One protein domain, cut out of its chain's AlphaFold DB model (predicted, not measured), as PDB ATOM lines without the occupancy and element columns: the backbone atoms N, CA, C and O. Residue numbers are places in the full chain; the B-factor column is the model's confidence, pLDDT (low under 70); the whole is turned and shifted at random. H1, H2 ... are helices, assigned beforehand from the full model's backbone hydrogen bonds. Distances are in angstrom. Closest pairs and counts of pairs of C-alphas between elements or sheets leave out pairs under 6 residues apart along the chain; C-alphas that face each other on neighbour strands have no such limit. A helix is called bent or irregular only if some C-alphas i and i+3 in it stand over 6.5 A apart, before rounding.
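What this domain is: This is residues 87 to 138 of the 476 residues of the protein "SIR2_2 domain-containing protein" of Blastopirellula marina (UniProt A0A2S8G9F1). H3, one of the two longest helices, lies side by side with H1 and H2 in a small, loosely formed three-helix group whose centres make a triangle. H4 turns off after the end of H3 to make a V with it, and lies to the side of the group away from H2, while residues 108 to 113, the link from H2 to H3 with the first two residues of H3, stick out. The printed part has 52 residues with four named helices, in the order H1, H2, H3, H4, and no named strand; the class is all helix. It is compact, with a radius of gyration of the C-alphas of 10.8 A, and spans 30 by 23 by 16 A.

How they stand to each other: H3, residues 112 to 123, touches H1, residues 87 to 95, at a shallow tilt of 25 degrees, the same way; their closest C-alphas are those of Val 92 and Met 123, 5.3 A apart. H2, residues 97 to 107, touches H1 at a shallow tilt of 24 degrees, opposite ways, and the two form a helical hairpin; their closest C-alphas, of Val 93 and Phe 99, are 5.6 A apart. H2 and H3, also a helical hairpin, only just touch, with 3 pairs of C-alphas within 8 A, at a shallow tilt of 10 degrees, opposite ways. Their closest C-alphas are those of Leu 106 and Arg 115, 6.1 A apart, and H3 touches H2 with residues 115 to 119 alone. The helix packing is mostly aligned: the three pairs that touch are at a shallow tilt. H4, residues 125 to 136, is close to H3 but not clearly touching, at a steep tilt of 63 degrees, opposite ways; their closest C-alphas, of Arg 120 and Tyr 128, are 5.9 A apart. H4 and H1 are near each other, with 12 pairs of C-alphas within 10 A, and H4 and H2 are apart. Every O i to N i+4 pair is within hydrogen-bond range in H1, H3 and H4, and 5 of 7 are in H2.

Where its parts are: H3 is 16.5 A long from first to last C-alpha, and begins at C-alpha 112, (1.665, 16.332, 101.090). H4 is also 16.5 A long and ends at C-alpha 136, (-1.506, -0.216, 110.827). H2 is 15.4 A long and irregular: C-alphas 98 and 101 are 7.2 A apart, against about 5 A in a regular helix. H1 is 12.6 A long and begins at C-alpha 87, (6.334, 8.948, 111.412).

The domain as a whole: The outline is rounded, and the two C-alphas farthest apart, those of Glu 101 and Ser 138, are 31.3 A apart. The printed part has no cut. The links H1 to H2, H2 to H3 and H3 to H4 are tight. Residues 108 to 113, of which 112 and 113 belong to H3, stand free. The mean pLDDT of the printed part is 95.0, and no printed residue is under 70.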
ATOM      1  N   ILE A  87       5.738  10.274 111.179       97.38
ATOM      2  CA  ILE A  87       6.334   8.948 111.412       97.38
ATOM      3  C   ILE A  87       7.270   8.555 110.257       97.38
ATOM      4  O   ILE A  87       8.347   8.002 110.482       97.38
ATOM      5  N   MET A  88       6.880   8.836 109.010       97.75
ATOM      6  CA  MET A  88       7.721   8.588 107.839       97.75
ATOM      7  C   MET A  88       8.986   9.454 107.854       97.75
ATOM      8  O   MET A  88      10.070   8.946 107.573       97.75
ATOM      9  N   ALA A  89       8.861  10.734 108.204       97.25
ATOM     10  CA  ALA A  89       9.982  11.658 108.346       97.25
ATOM     11  C   ALA A  89      10.987  11.178 109.408       97.25
ATOM     12  O   ALA A  89      12.184  11.082 109.122       97.25
ATOM     13  N   ASP A  90      10.500  10.792 110.588       97.00
ATOM     14  CA  ASP A  90      11.324  10.234 111.666       97.00
ATOM     15  C   ASP A  90      12.023   8.949 111.220       97.00
ATOM     16  O   ASP A  90      13.214   8.751 111.483       97.00
ATOM     17  N   GLN A  91      11.316   8.095 110.472       96.81
ATOM     18  CA  GLN A  91      11.903   6.871 109.952       96.81
ATOM     19  C   GLN A  91      13.038   7.153 108.964       96.81
ATOM     20  O   GLN A  91      14.079   6.506 109.056       96.81
ATOM     21  N   VAL A  92      12.894   8.138 108.073       97.25
ATOM     22  CA  VAL A  92      13.976   8.565 107.166       97.25
ATOM     23  C   VAL A  92      15.199   9.045 107.952       97.25
ATOM     24  O   VAL A  92      16.316   8.617 107.663       97.25
ATOM     25  N   VAL A  93      15.007   9.892 108.968       96.81
ATOM     26  CA  VAL A  93      16.108  10.413 109.798       96.81
ATOM     27  C   VAL A  93      16.797   9.301 110.593       96.81
ATOM     28  O   VAL A  93      18.020   9.315 110.736       96.81
ATOM     29  N   SER A  94      16.038   8.316 111.079       95.38
ATOM     30  CA  SER A  94      16.584   7.182 111.834       95.38
ATOM     31  C   SER A  94      17.482   6.265 110.995       95.38
ATOM     32  O   SER A  94      18.377   5.621 111.541       95.38
ATOM     33  N   LEU A  95      17.259   6.212 109.676       93.50
ATOM     34  CA  LEU A  95      18.098   5.454 108.750       93.50
ATOM     35  C   LEU A  95      19.443   6.149 108.525       93.50
ATOM     36  O   LEU A  95      20.473   5.479 108.461       93.50
ATOM     37  N   ASP A  96      19.431   7.478 108.402       92.94
ATOM     38  CA  ASP A  96      20.633   8.286 108.219       92.94
ATOM     39  C   ASP A  96      20.404   9.749 108.635       92.94
ATOM     40  O   ASP A  96      19.642  10.491 108.007       92.94
ATOM     41  N   MET A  97      21.138  10.204 109.658       94.12
ATOM     42  CA  MET A  97      21.045  11.576 110.174       94.12
ATOM     43  C   MET A  97      21.398  12.650 109.132       94.12
ATOM     44  O   MET A  97      21.027  13.811 109.297       94.12
ATOM     45  N   ARG A  98      22.076  12.297 108.032       95.50
ATOM     46  CA  ARG A  98      22.345  13.234 106.930       95.50
ATOM     47  C   ARG A  98      21.065  13.717 106.241       95.50
ATOM     48  O   ARG A  98      21.094  14.761 105.594       95.50
ATOM     49  N   PHE A  99      19.942  13.010 106.392       95.75
ATOM     50  CA  PHE A  99      18.662  13.419 105.810       95.75
ATOM     51  C   PHE A  99      17.904  14.480 106.616       95.75
ATOM     52  O   PHE A  99      16.917  14.998 106.099       95.75
ATOM     53  N   VAL A 100      18.354  14.868 107.818       96.31
ATOM     54  CA  VAL A 100      17.652  15.852 108.674       96.31
ATOM     55  C   VAL A 100      17.334  17.152 107.928       96.31
ATOM     56  O   VAL A 100      16.198  17.621 107.958       96.31
ATOM     57  N   GLU A 101      18.304  17.728 107.210       96.19
ATOM     58  CA  GLU A 101      18.083  18.982 106.478       96.19
ATOM     59  C   GLU A 101      17.060  18.817 105.342       96.19
ATOM     60  O   GLU A 101      16.208  19.683 105.136       96.19
ATOM     61  N   VAL A 102      17.112  17.690 104.623       95.00
ATOM     62  CA  VAL A 102      16.173  17.379 103.537       95.00
ATOM     63  C   VAL A 102      14.765  17.183 104.093       95.00
ATOM     64  O   VAL A 102      13.823  17.778 103.580       95.00
ATOM     65  N   VAL A 103      14.621  16.412 105.171       95.69
ATOM     66  CA  VAL A 103      13.336  16.158 105.832       95.69
ATOM     67  C   VAL A 103      12.711  17.451 106.354       95.69
ATOM     68  O   VAL A 103      11.517  17.656 106.142       95.69
ATOM     69  N   ASN A 104      13.502  18.356 106.941       95.12
ATOM     70  CA  ASN A 104      13.025  19.667 107.390       95.12
ATOM     71  C   ASN A 104      12.502  20.521 106.225       95.12
ATOM     72  O   ASN A 104      11.424  21.102 106.327       95.12
ATOM     73  N   LYS A 105      13.227  20.563 105.097       95.12
ATOM     74  CA  LYS A 105      12.785  21.287 103.890       95.12
ATOM     75  C   LYS A 105      11.510  20.682 103.304       95.12
ATOM     76  O   LYS A 105      10.574  21.419 103.010       95.12
ATOM     77  N   LEU A 106      11.447  19.355 103.187       93.25
ATOM     78  CA  LEU A 106      10.239  18.644 102.757       93.25
ATOM     79  C   LEU A 106       9.066  18.928 103.702       93.25
ATOM     80  O   LEU A 106       7.954  19.151 103.241       93.25
ATOM     81  N   GLY A 107       9.316  18.988 105.012       91.81
ATOM     82  CA  GLY A 107       8.320  19.265 106.049       91.81
ATOM     83  C   GLY A 107       7.561  20.584 105.874       91.81
ATOM     84  O   GLY A 107       6.413  20.687 106.303       91.81
ATOM     85  N   MET A 108       8.180  21.565 105.212       91.94
ATOM     86  CA  MET A 108       7.601  22.883 104.929       91.94
ATOM     87  C   MET A 108       6.743  22.923 103.656       91.94
ATOM     88  O   MET A 108       6.061  23.917 103.409       91.94
ATOM     89  N   MET A 109       6.776  21.875 102.832       91.62
ATOM     90  CA  MET A 109       6.022  21.829 101.583       91.62
ATOM     91  C   MET A 109       4.543  21.540 101.856       91.62
ATOM     92  O   MET A 109       4.201  20.682 102.675       91.62
ATOM     93  N   GLN A 110       3.663  22.247 101.140       89.62
ATOM     94  CA  GLN A 110       2.212  22.030 101.203       89.62
ATOM     95  C   GLN A 110       1.768  20.786 100.425       89.62
ATOM     96  O   GLN A 110       0.709  20.236 100.714       89.62
ATOM     97  N   ASP A 111       2.574  20.346  99.454       91.00
ATOM     98  CA  ASP A 111       2.299  19.152  98.662       91.00
ATOM     99  C   ASP A 111       2.639  17.891  99.457       91.00
ATOM    100  O   ASP A 111       3.781  17.450  99.592       91.00
ATOM    101  N   VAL A 112       1.603  17.366 100.076       91.12
ATOM    102  CA  VAL A 112       1.665  16.332 101.090       91.12
ATOM    103  C   VAL A 112       1.762  14.922 100.500       91.12
ATOM    104  O   VAL A 112       2.425  14.064 101.086       91.12
ATOM    105  N   THR A 113       1.169  14.679  99.330       93.06
ATOM    106  CA  THR A 113       1.290  13.411  98.593       93.06
ATOM    107  C   THR A 113       2.668  13.295  97.949       93.06
ATOM    108  O   THR A 113       3.279  12.222  98.010       93.06
ATOM    109  N   TRP A 114       3.228  14.407  97.464       94.44
ATOM    110  CA  TRP A 114       4.619  14.463  97.023       94.44
ATOM    111  C   TRP A 114       5.611  14.258  98.176       94.44
ATOM    112  O   TRP A 114       6.580  13.505  98.055       94.44
ATOM    113  N   ARG A 115       5.362  14.863  99.347       95.12
ATOM    114  CA  ARG A 115       6.177  14.614 100.552       95.12
ATOM    115  C   ARG A 115       6.218  13.134 100.920       95.12
ATOM    116  O   ARG A 115       7.293  12.621 101.230       95.12
ATOM    117  N   ALA A 116       5.071  12.453 100.883       96.19
ATOM    118  CA  ALA A 116       5.009  11.016 101.125       96.19
ATOM    119  C   ALA A 116       5.862  10.233 100.116       96.19
ATOM    120  O   ALA A 116       6.556   9.289 100.501       96.19
ATOM    121  N   GLU A 117       5.839  10.644  98.843       96.50
ATOM    122  CA  GLU A 117       6.654  10.046  97.783       96.50
ATOM    123  C   GLU A 117       8.148  10.156  98.085       96.50
ATOM    124  O   GLU A 117       8.863   9.150  98.070       96.50
ATOM    125  N   GLU A 118       8.612  11.354  98.442       96.81
ATOM    126  CA  GLU A 118      10.017  11.574  98.765       96.81
ATOM    127  C   GLU A 118      10.446  10.821 100.024       96.81
ATOM    128  O   GLU A 118      11.514  10.205 100.031       96.81
ATOM    129  N   TYR A 119       9.615  10.773 101.068       97.25
ATOM    130  CA  TYR A 119       9.927   9.965 102.247       97.25
ATOM    131  C   TYR A 119      10.021   8.473 101.906       97.25
ATOM    132  O   TYR A 119      10.991   7.826 102.304       97.25
ATOM    133  N   ARG A 120       9.074   7.929 101.123       97.19
ATOM    134  CA  ARG A 120       9.105   6.531 100.649       97.19
ATOM    135  C   ARG A 120      10.371   6.247  99.837       97.19
ATOM    136  O   ARG A 120      11.016   5.220 100.049       97.19
ATOM    137  N   ARG A 121      10.769   7.168  98.952       96.06
ATOM    138  CA  ARG A 121      11.998   7.062  98.154       96.06
ATOM    139  C   ARG A 121      13.249   7.047  99.035       96.06
ATOM    140  O   ARG A 121      14.134   6.223  98.810       96.06
ATOM    141  N   LEU A 122      13.322   7.932 100.030       96.38
ATOM    142  CA  LEU A 122      14.468   8.052 100.936       96.38
ATOM    143  C   LEU A 122      14.613   6.852 101.882       96.38
ATOM    144  O   LEU A 122      15.739   6.461 102.179       96.38
ATOM    145  N   MET A 123      13.508   6.243 102.330       95.19
ATOM    146  CA  MET A 123      13.560   5.077 103.222       95.19
ATOM    147  C   MET A 123      13.676   3.728 102.507       95.19
ATOM    148  O   MET A 123      13.921   2.732 103.180       95.19
ATOM    149  N   THR A 124      13.575   3.686 101.174       93.62
ATOM    150  CA  THR A 124      13.403   2.479 100.338       93.62
ATOM    151  C   THR A 124      12.031   1.814 100.479       93.62
ATOM    152  O   THR A 124      11.326   1.966 101.477       93.62
ATOM    153  N   GLU A 125      11.647   1.047  99.458       94.25
ATOM    154  CA  GLU A 125      10.327   0.420  99.382       94.25
ATOM    155  C   GLU A 125      10.105  -0.660 100.453       94.25
ATOM    156  O   GLU A 125       9.049  -0.675 101.088       94.25
ATOM    157  N   ASP A 126      11.109  -1.491 100.740       96.00
ATOM    158  CA  ASP A 126      10.994  -2.548 101.752       96.00
ATOM    159  C   ASP A 126      10.734  -1.976 103.153       96.00
ATOM    160  O   ASP A 126       9.851  -2.446 103.874       96.00
ATOM    161  N   ARG A 127      11.441  -0.901 103.529       96.50
ATOM    162  CA  ARG A 127      11.227  -0.231 104.823       96.50
ATOM    163  C   ARG A 127       9.880   0.461 104.899       96.50
ATOM    164  O   ARG A 127       9.262   0.450 105.959       96.50
ATOM    165  N   TYR A 128       9.418   1.041 103.796       97.44
ATOM    166  CA  TYR A 128       8.071   1.590 103.721       97.44
ATOM    167  C   TYR A 128       7.021   0.495 103.971       97.44
ATOM    168  O   TYR A 128       6.124   0.673 104.795       97.44
ATOM    169  N   TYR A 129       7.164  -0.675 103.346       97.62
ATOM    170  CA  TYR A 129       6.247  -1.796 103.555       97.62
ATOM    171  C   TYR A 129       6.283  -2.340 104.989       97.62
ATOM    172  O   TYR A 129       5.232  -2.648 105.558       97.62
ATOM    173  N   GLU A 130       7.467  -2.447 105.595       96.88
ATOM    174  CA  GLU A 130       7.620  -2.786 107.016       96.88
ATOM    175  C   GLU A 130       6.933  -1.753 107.919       96.88
ATOM    176  O   GLU A 130       6.210  -2.125 108.846       96.88
ATOM    177  N   LEU A 131       7.119  -0.460 107.630       97.06
ATOM    178  CA  LEU A 131       6.537   0.639 108.392       97.06
ATOM    179  C   LEU A 131       5.009   0.590 108.361       97.06
ATOM    180  O   LEU A 131       4.381   0.601 109.418       97.06
ATOM    181  N   ILE A 132       4.406   0.477 107.175       97.50
ATOM    182  CA  ILE A 132       2.948   0.407 107.020       97.50
ATOM    183  C   ILE A 132       2.369  -0.793 107.780       97.50
ATOM    184  O   ILE A 132       1.413  -0.628 108.542       97.50
ATOM    185  N   ARG A 133       2.981  -1.980 107.653       96.88
ATOM    186  CA  ARG A 133       2.562  -3.174 108.409       96.88
ATOM    187  C   ARG A 133       2.650  -2.955 109.915       96.88
ATOM    188  O   ARG A 133       1.722  -3.305 110.634       96.88
ATOM    189  N   LYS A 134       3.743  -2.358 110.392       95.25
ATOM    190  CA  LYS A 134       3.965  -2.093 111.817       95.25
ATOM    191  C   LYS A 134       2.959  -1.087 112.382       95.25
ATOM    192  O   LYS A 134       2.447  -1.289 113.479       95.25
ATOM    193  N   VAL A 135       2.699  -0.002 111.657       95.06
ATOM    194  CA  VAL A 135       1.851   1.106 112.122       95.06
ATOM    195  C   VAL A 135       0.372   0.717 112.127       95.06
ATOM    196  O   VAL A 135      -0.337   1.008 113.098       95.06
ATOM    197  N   PHE A 136      -0.084   0.048 111.062       95.44
ATOM    198  CA  PHE A 136      -1.506  -0.216 110.827       95.44
ATOM    199  C   PHE A 136      -1.941  -1.670 111.072       95.44
ATOM    200  O   PHE A 136      -3.137  -1.929 111.124       95.44
ATOM    201  N   GLY A 137      -1.007  -2.606 111.267       91.25
ATOM    202  CA  GLY A 137      -1.313  -4.023 111.504       91.25
ATOM    203  C   GLY A 137      -1.412  -4.454 112.964       91.25
ATOM    204  O   GLY A 137      -1.513  -5.646 113.237       91.25
ATOM    205  N   SER A 138      -1.324  -3.521 113.915       81.25
ATOM    206  CA  SER A 138      -1.385  -3.851 115.342       81.25
ATOM    207  C   SER A 138      -2.823  -3.914 115.858       81.25
ATOM    208  O   SER A 138      -3.472  -2.886 116.042       81.25
TER     209      SER A 138